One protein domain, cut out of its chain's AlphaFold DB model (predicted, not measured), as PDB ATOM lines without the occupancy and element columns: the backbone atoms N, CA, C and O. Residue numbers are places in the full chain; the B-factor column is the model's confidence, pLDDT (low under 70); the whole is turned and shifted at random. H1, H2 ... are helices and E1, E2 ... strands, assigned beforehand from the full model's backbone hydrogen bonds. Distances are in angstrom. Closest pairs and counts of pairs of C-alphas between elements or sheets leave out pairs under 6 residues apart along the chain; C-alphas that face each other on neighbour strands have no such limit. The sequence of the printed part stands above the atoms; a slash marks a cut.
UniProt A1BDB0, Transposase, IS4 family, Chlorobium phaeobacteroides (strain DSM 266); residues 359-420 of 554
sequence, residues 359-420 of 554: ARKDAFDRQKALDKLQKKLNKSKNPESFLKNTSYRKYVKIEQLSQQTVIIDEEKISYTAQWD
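This is residues 359 to 420 of the 554 residues of the protein "Transposase, IS4 family" of Chlorobium phaeobacteroides (strain DSM 266) (UniProt A1BDB0). One long helix, H1, runs along one side of an elongated domain, and a strand hairpin, E1 and E2, followed by helix H4 forms a second row beside it, with E2 near the later part of H1 and H4 near its earlier part. Two very short helices, H2 and H3, lie to one side of these two rows, on the way from H1 to the hairpin, and the first and last printed residues come back close together. The printed part has 62 residues, with four named helices and two named strands in the order H1, H2, H3, E1, E2, H4; the sheet, E1 - E2, is antiparallel, and the class is mostly helix. The whole is compact, with a radius of gyration of the C-alphas of 11.9 A, and its C-alphas span 38 by 20 by 16 A.

H1, residues 359 to 377, and H4, residues 410 to 418, are close but not clearly touching, with the C-alphas of Ala 363 and Ala 417 closest at 6.8 A. They run opposite ways at a shallow tilt of 22 degrees. H2, residues 385 to 388, and H3, residues 390 to 393, only just touch, with 3 pairs of C-alphas within 8 A, and touch only at the corner by their link; the closest C-alphas are those of Leu 387 and Arg 393, 4.9 A apart. H1 and H3 are close but not clearly touching, with the C-alphas of Leu 373 and Tyr 392 closest at 7.0 A. E1, residues 396 to 400, and E2, residues 405 to 408, form a hairpin of antiparallel neighbours, their directions 144 degrees apart. N 397 and O 407, at 2.9 A, and N 407 and O 397, at 3.0 A, are within hydrogen-bond range. The closest C-alphas of H1 and E2 are those of Leu 377 and Val 406, 7.9 A apart, while H1 and E1 are apart. Every O i to N i+4 pair is within hydrogen-bond range in H1 and H4; H2 and H3 are too short for such a pair, and their single O i to N i+3 pair is within range in H2 but not in H3.

H1 begins at C-alpha 359, (274.117, 191.092, 251.567), and measures 26.4 A from first to last C-alpha. H2 measures 5.3 A and H3 5.2 A. E1 begins at C-alpha 396, (264.331, 185.461, 233.133), and measures 12.7 A; E2 measures 10.2 A. H4 measures 12.6 A and ends at C-alpha 418, (266.148, 186.396, 249.997).

The two C-alphas farthest apart are those of Arg 360 and Ser 402, 38.9 A, while those of Ala 359 and Asp 420 are 4.4 A apart. The printed part has no cut and no long link; the link from H1 to H2, 7 residues, is short, and the others are tight. The mean pLDDT of the printed part is 78.9, with residues 381 to 391 and 399 to 405 under 70.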
ATOM      1  N   ALA A 359     275.441 190.821 252.126       91.75
ATOM      2  CA  ALA A 359     274.117 191.092 251.567       91.75
ATOM      3  C   ALA A 359     274.109 192.340 250.673       91.75
ATOM      4  O   ALA A 359     273.595 192.299 249.558       91.75
ATOM      5  N   ARG A 360     274.753 193.430 251.113       93.75
ATOM      6  CA  ARG A 360     274.910 194.652 250.306       93.75
ATOM      7  C   ARG A 360     275.698 194.392 249.018       93.75
ATOM      8  O   ARG A 360     275.322 194.897 247.963       93.75
ATOM      9  N   LYS A 361     276.773 193.596 249.092       92.69
ATOM     10  CA  LYS A 361     277.573 193.206 247.919       92.69
ATOM     11  C   LYS A 361     276.769 192.334 246.949       92.69
ATOM     12  O   LYS A 361     276.740 192.640 245.763       92.69
ATOM     13  N   ASP A 362     276.092 191.302 247.446       92.25
ATOM     14  CA  ASP A 362     275.283 190.380 246.643       92.25
ATOM     15  C   ASP A 362     274.136 191.126 245.937       92.25
ATOM     16  O   ASP A 362     273.894 190.917 244.746       92.25
ATOM     17  N   ALA A 363     273.486 192.063 246.638       92.94
ATOM     18  CA  ALA A 363     272.463 192.937 246.072       92.94
ATOM     19  C   ALA A 363     273.020 193.843 244.964       92.94
ATOM     20  O   ALA A 363     272.429 193.941 243.886       92.94
ATOM     21  N   PHE A 364     274.183 194.461 245.191       93.25
ATOM     22  CA  PHE A 364     274.860 195.280 244.185       93.25
ATOM     23  C   PHE A 364     275.260 194.463 242.944       93.25
ATOM     24  O   PHE A 364     274.997 194.876 241.813       93.25
ATOM     25  N   ASP A 365     275.853 193.283 243.137       90.00
ATOM     26  CA  ASP A 365     276.259 192.391 242.047       90.00
ATOM     27  C   ASP A 365     275.044 191.875 241.259       90.00
ATOM     28  O   ASP A 365     275.096 191.785 240.026       90.00
ATOM     29  N   ARG A 366     273.921 191.601 241.940       91.19
ATOM     30  CA  ARG A 366     272.643 191.286 241.290       91.19
ATOM     31  C   ARG A 366     272.147 192.455 240.448       91.19
ATOM     32  O   ARG A 366     271.851 192.231 239.277       91.19
ATOM     33  N   GLN A 367     272.104 193.673 240.989       90.31
ATOM     34  CA  GLN A 367     271.653 194.847 240.236       90.31
ATOM     35  C   GLN A 367     272.512 195.065 238.987       90.31
ATOM     36  O   GLN A 367     271.998 195.161 237.876       90.31
ATOM     37  N   LYS A 368     273.837 194.998 239.131       89.44
ATOM     38  CA  LYS A 368     274.779 195.104 238.011       89.44
ATOM     39  C   LYS A 368     274.562 194.017 236.951       89.44
ATOM     40  O   LYS A 368     274.766 194.260 235.757       89.44
ATOM     41  N   ALA A 369     274.193 192.802 237.360       86.38
ATOM     42  CA  ALA A 369     273.854 191.721 236.440       86.38
ATOM     43  C   ALA A 369     272.532 191.985 235.700       86.38
ATOM     44  O   ALA A 369     272.478 191.738 234.493       86.38
ATOM     45  N   LEU A 370     271.519 192.518 236.390       87.06
ATOM     46  CA  LEU A 370     270.231 192.913 235.811       87.06
ATOM     47  C   LEU A 370     270.388 194.057 234.807       87.06
ATOM     48  O   LEU A 370     269.924 193.929 233.679       87.06
ATOM     49  N   ASP A 371     271.154 195.101 235.134       87.62
ATOM     50  CA  ASP A 371     271.419 196.219 234.220       87.62
ATOM     51  C   ASP A 371     272.094 195.739 232.922       87.62
ATOM     52  O   ASP A 371     271.773 196.173 231.811       87.62
ATOM     53  N   LYS A 372     273.054 194.808 233.046       86.00
ATOM     54  CA  LYS A 372     273.711 194.176 231.893       86.00
ATOM     55  C   LYS A 372     272.741 193.314 231.091       86.00
ATOM     56  O   LYS A 372     272.824 193.312 229.864       86.00
ATOM     57  N   LEU A 373     271.872 192.563 231.765       83.94
ATOM     58  CA  LEU A 373     270.873 191.708 231.136       83.94
ATOM     59  C   LEU A 373     269.853 192.543 230.355       83.94
ATOM     60  O   LEU A 373     269.635 192.262 229.182       83.94
ATOM     61  N   GLN A 374     269.322 193.613 230.945       84.44
ATOM     62  CA  GLN A 374     268.365 194.512 230.304       84.44
ATOM     63  C   GLN A 374     268.959 195.166 229.049       84.44
ATOM     64  O   GLN A 374     268.360 195.129 227.976       84.44
ATOM     65  N   LYS A 375     270.201 195.667 229.131       84.62
ATOM     66  CA  LYS A 375     270.923 196.204 227.962       84.62
ATOM     67  C   LYS A 375     271.112 195.169 226.851       84.62
ATOM     68  O   LYS A 375     271.107 195.540 225.679       84.62
ATOM     69  N   LYS A 376     271.328 193.897 227.203       81.19
ATOM     70  CA  LYS A 376     271.497 192.808 226.234       81.19
ATOM     71  C   LYS A 376     270.167 192.360 225.629       81.19
ATOM     72  O   LYS A 376     270.135 192.143 224.424       81.19
ATOM     73  N   LEU A 377     269.094 192.275 226.416       80.19
ATOM     74  CA  LEU A 377     267.750 191.954 225.930       80.19
ATOM     75  C   LEU A 377     267.266 193.005 224.924       80.19
ATOM     76  O   LEU A 377     266.887 192.640 223.818       80.19
ATOM     77  N   ASN A 378     267.432 194.295 225.232       79.25
ATOM     78  CA  ASN A 378     267.027 195.392 224.339       79.25
ATOM     79  C   ASN A 378     267.784 195.421 222.997       79.25
ATOM     80  O   ASN A 378     267.332 196.057 222.050       79.25
ATOM     81  N   LYS A 379     268.961 194.787 222.915       78.75
ATOM     82  CA  LYS A 379     269.815 194.776 221.714       78.75
ATOM     83  C   LYS A 379     269.826 193.435 220.978       78.75
ATOM     84  O   LYS A 379     270.389 193.361 219.886       78.75
ATOM     85  N   SER A 380     269.297 192.368 221.572       71.69
ATOM     86  CA  SER A 380     269.462 191.018 221.033       71.69
ATOM     87  C   SER A 380     268.382 190.683 220.014       71.69
ATOM     88  O   SER A 380     267.196 190.844 220.276       71.69
ATOM     89  N   LYS A 381     268.809 190.127 218.877       64.81
ATOM     90  CA  LYS A 381     267.923 189.495 217.887       64.81
ATOM     91  C   LYS A 381     267.642 188.016 218.195       64.81
ATOM     92  O   LYS A 381     266.826 187.413 217.516       64.81
ATOM     93  N   ASN A 382     268.327 187.427 219.185       67.69
ATOM     94  CA  ASN A 382     268.157 186.025 219.587       67.69
ATOM     95  C   ASN A 382     268.096 185.888 221.130       67.69
ATOM     96  O   ASN A 382     269.132 185.698 221.790       67.69
ATOM     97  N   PRO A 383     266.895 186.025 221.724       65.25
ATOM     98  CA  PRO A 383     266.686 185.997 223.174       65.25
ATOM     99  C   PRO A 383     266.962 184.629 223.824       65.25
ATOM    100  O   PRO A 383     267.303 184.563 225.006       65.25
ATOM    101  N   GLU A 384     266.891 183.529 223.070       65.62
ATOM    102  CA  GLU A 384     267.076 182.171 223.605       65.62
ATOM    103  C   GLU A 384     268.481 181.926 224.166       65.62
ATOM    104  O   GLU A 384     268.679 181.137 225.095       65.62
ATOM    105  N   SER A 385     269.478 182.634 223.633       66.94
ATOM    106  CA  SER A 385     270.866 182.542 224.098       66.94
ATOM    107  C   SER A 385     271.021 182.885 225.591       66.94
ATOM    108  O   SER A 385     271.927 182.370 226.253       66.94
ATOM    109  N   PHE A 386     270.109 183.680 226.161       67.69
ATOM    110  CA  PHE A 386     270.109 184.036 227.583       67.69
ATOM    111  C   PHE A 386     269.594 182.914 228.490       67.69
ATOM    112  O   PHE A 386     270.014 182.840 229.644       67.69
ATOM    113  N   LEU A 387     268.761 182.005 227.970       62.84
ATOM    114  CA  LEU A 387     268.295 180.815 228.694       62.84
ATOM    115  C   LEU A 387     269.398 179.758 228.815       62.84
ATOM    116  O   LEU A 387     269.452 179.029 229.806       62.84
ATOM    117  N   LYS A 388     270.308 179.712 227.832       62.44
ATOM    118  CA  LYS A 388     271.497 178.844 227.846       62.44
ATOM    119  C   LYS A 388     272.589 179.362 228.785       62.44
ATOM    120  O   LYS A 388     273.423 178.589 229.245       62.44
ATOM    121  N   ASN A 389     272.582 180.657 229.105       67.56
ATOM    122  CA  ASN A 389     273.531 181.242 230.042       67.56
ATOM    123  C   ASN A 389     273.034 181.100 231.490       67.56
ATOM    124  O   ASN A 389     272.143 181.828 231.934       67.56
ATOM    125  N   THR A 390     273.674 180.216 232.258       63.31
ATOM    126  CA  THR A 390     273.353 179.926 233.667       63.31
ATOM    127  C   THR A 390     273.283 181.181 234.548       63.31
ATOM    128  O   THR A 390     272.489 181.238 235.486       63.31
ATOM    129  N   SER A 391     274.063 182.222 234.232       68.19
ATOM    130  CA  SER A 391     274.090 183.473 235.003       68.19
ATOM    131  C   SER A 391     272.836 184.328 234.819       68.19
ATOM    132  O   SER A 391     272.461 185.045 235.745       68.19
ATOM    133  N   TYR A 392     272.195 184.259 233.648       71.50
ATOM    134  CA  TYR A 392     271.007 185.052 233.316       71.50
ATOM    135  C   TYR A 392     269.706 184.262 233.460       71.50
ATOM    136  O   TYR A 392     268.695 184.849 233.834       71.50
ATOM    137  N   ARG A 393     269.741 182.933 233.278       76.19
ATOM    138  CA  ARG A 393     268.589 182.022 233.432       76.19
ATOM    139  C   ARG A 393     267.828 182.204 234.754       76.19
ATOM    140  O   ARG A 393     266.615 182.026 234.801       76.19
ATOM    141  N   LYS A 394     268.534 182.576 235.823       77.44
ATOM    142  CA  LYS A 394     267.962 182.825 237.155       77.44
ATOM    143  C   LYS A 394     267.154 184.124 237.285       77.44
ATOM    144  O   LYS A 394     266.579 184.332 238.341       77.44
ATOM    145  N   TYR A 395     267.111 184.981 236.265       80.69
ATOM    146  CA  TYR A 395     266.383 186.259 236.295       80.69
ATOM    147  C   TYR A 395     265.384 186.415 235.147       80.69
ATOM    148  O   TYR A 395     264.846 187.501 234.968       80.69
ATOM    149  N   VAL A 396     265.170 185.376 234.336       79.19
ATOM    150  CA  VAL A 396     264.331 185.461 233.133       79.19
ATOM    151  C   VAL A 396     263.274 184.363 233.080       79.19
ATOM    152  O   VAL A 396     263.468 183.271 233.629       79.19
ATOM    153  N   LYS A 397     262.171 184.634 232.379       81.00
ATOM    154  CA  LYS A 397     261.118 183.672 232.025       81.00
ATOM    155  C   LYS A 397     260.722 183.808 230.553       81.00
ATOM    156  O   LYS A 397     261.004 184.827 229.924       81.00
ATOM    157  N   ILE A 398     260.111 182.756 230.011       74.81
ATOM    158  CA  ILE A 398     259.544 182.744 228.656       74.81
ATOM    159  C   ILE A 398     258.066 183.091 228.787       74.81
ATOM    160  O   ILE A 398     257.365 182.439 229.557       74.81
ATOM    161  N   GLU A 399     257.607 184.107 228.062       66.94
ATOM    162  CA  GLU A 399     256.218 184.579 228.142       66.94
ATOM    163  C   GLU A 399     255.324 183.989 227.039       66.94
ATOM    164  O   GLU A 399     254.176 183.641 227.298       66.94
ATOM    165  N   GLN A 400     255.849 183.787 225.822       61.22
ATOM    166  CA  GLN A 400     255.109 183.159 224.719       61.22
ATOM    167  C   GLN A 400     255.936 182.073 224.023       61.22
ATOM    168  O   GLN A 400     256.992 182.347 223.457       61.22
ATOM    169  N   LEU A 401     255.419 180.838 224.012       55.00
ATOM    170  CA  LEU A 401     256.015 179.681 223.321       55.00
ATOM    171  C   LEU A 401     256.095 179.860 221.794       55.00
ATOM    172  O   LEU A 401     256.976 179.285 221.164       55.00
ATOM    173  N   SER A 402     255.203 180.663 221.209       51.44
ATOM    174  CA  SER A 402     255.087 180.881 219.760       51.44
ATOM    175  C   SER A 402     256.017 181.969 219.205       51.44
ATOM    176  O   SER A 402     256.339 181.923 218.021       51.44
ATOM    177  N   GLN A 403     256.459 182.927 220.031       54.91
ATOM    178  CA  GLN A 403     257.372 184.019 219.633       54.91
ATOM    179  C   GLN A 403     258.690 184.054 220.429       54.91
ATOM    180  O   GLN A 403     259.564 184.864 220.131       54.91
ATOM    181  N   GLN A 404     258.858 183.163 221.416       59.34
ATOM    182  CA  GLN A 404     260.068 183.005 222.236       59.34
ATOM    183  C   GLN A 404     260.569 184.309 222.879       59.34
ATOM    184  O   GLN A 404     261.772 184.564 222.995       59.34
ATOM    185  N   THR A 405     259.640 185.141 223.341       66.31
ATOM    186  CA  THR A 405     259.956 186.388 224.040       66.31
ATOM    187  C   THR A 405     260.449 186.079 225.455       66.31
ATOM    188  O   THR A 405     259.745 185.457 226.259       66.31
ATOM    189  N   VAL A 406     261.681 186.497 225.757       73.94
ATOM    190  CA  VAL A 406     262.320 186.331 227.070       73.94
ATOM    191  C   VAL A 406     262.220 187.647 227.831       73.94
ATOM    192  O   VAL A 406     262.769 188.657 227.389       73.94
ATOM    193  N   ILE A 407     261.557 187.622 228.986       79.12
ATOM    194  CA  ILE A 407     261.386 188.786 229.864       79.12
ATOM    195  C   ILE A 407     262.067 188.565 231.210       79.12
ATOM    196  O   ILE A 407     262.367 187.434 231.600       79.12
ATOM    197  N   ILE A 408     262.326 189.664 231.916       82.81
ATOM    198  CA  ILE A 408     262.859 189.634 233.277       82.81
ATOM    199  C   ILE A 408     261.753 189.157 234.229       82.81
ATOM    200  O   ILE A 408     260.604 189.575 234.129       82.81
ATOM    201  N   ASP A 409     262.111 188.251 235.133       85.50
ATOM    202  CA  ASP A 409     261.206 187.613 236.082       85.50
ATOM    203  C   ASP A 409     261.420 188.189 237.491       85.50
ATOM    204  O   ASP A 409     262.387 187.843 238.179       85.50
ATOM    205  N   GLU A 410     260.528 189.094 237.903       87.12
ATOM    206  CA  GLU A 410     260.598 189.776 239.200       87.12
ATOM    207  C   GLU A 410     260.483 188.816 240.390       87.12
ATOM    208  O   GLU A 410     261.163 189.008 241.401       87.12
ATOM    209  N   GLU A 411     259.715 187.730 240.262       87.75
ATOM    210  CA  GLU A 411     259.577 186.730 241.324       87.75
ATOM    211  C   GLU A 411     260.898 185.998 241.551       87.75
ATOM    212  O   GLU A 411     261.344 185.843 242.690       87.75
ATOM    213  N   LYS A 412     261.599 185.620 240.476       86.31
ATOM    214  CA  LYS A 412     262.928 184.996 240.588       86.31
ATOM    215  C   LYS A 412     263.988 185.946 241.141       86.31
ATOM    216  O   LYS A 412     264.922 185.501 241.821       86.31
ATOM    217  N   ILE A 413     263.868 187.243 240.857       87.94
ATOM    218  CA  ILE A 413     264.734 188.275 241.439       87.94
ATOM    219  C   ILE A 413     264.484 188.373 242.941       87.94
ATOM    220  O   ILE A 413     265.447 188.294 243.707       87.94
ATOM    221  N   SER A 414     263.218 188.487 243.350       89.06
ATOM    222  CA  SER A 414     262.809 188.536 244.756       89.06
ATOM    223  C   SER A 414     263.264 187.283 245.503       89.06
ATOM    224  O   SER A 414     263.964 187.380 246.510       89.06
ATOM    225  N   TYR A 415     263.009 186.100 244.935       89.12
ATOM    226  CA  TYR A 415     263.498 184.833 245.465       89.12
ATOM    227  C   TYR A 415     265.018 184.841 245.624       89.12
ATOM    228  O   TYR A 415     265.528 184.476 246.674       89.12
ATOM    229  N   THR A 416     265.770 185.299 244.617       86.94
ATOM    230  CA  THR A 416     267.236 185.368 244.706       86.94
ATOM    231  C   THR A 416     267.706 186.323 245.801       86.94
ATOM    232  O   THR A 416     268.671 185.987 246.485       86.94
ATOM    233  N   ALA A 417     267.030 187.461 245.978       91.31
ATOM    234  CA  ALA A 417     267.357 188.474 246.977       91.31
ATOM    235  C   ALA A 417     267.202 187.969 248.421       91.31
ATOM    236  O   ALA A 417     267.938 188.404 249.304       91.31
ATOM    237  N   GLN A 418     266.303 187.011 248.670       92.19
ATOM    238  CA  GLN A 418     266.148 186.396 249.997       92.19
ATOM    239  C   GLN A 418     267.433 185.706 250.483       92.19
ATOM    240  O   GLN A 418     267.676 185.637 251.687       92.19
ATOM    241  N   TRP A 419     268.276 185.249 249.551       92.25
ATOM    242  CA  TRP A 419     269.531 184.554 249.844       92.25
ATOM    243  C   TRP A 419     270.732 185.485 250.035       92.25
ATOM    244  O   TRP A 419     271.837 185.002 250.289       92.25
ATOM    245  N   ASP A 420     270.551 186.796 249.892       92.38
ATOM    246  CA  ASP A 420     271.647 187.754 249.996       92.38
ATOM    247  C   ASP A 420     272.288 187.732 251.379       92.38
ATOM    248  O   ASP A 420     271.617 187.811 252.411       92.38
TER     249      ASP A 420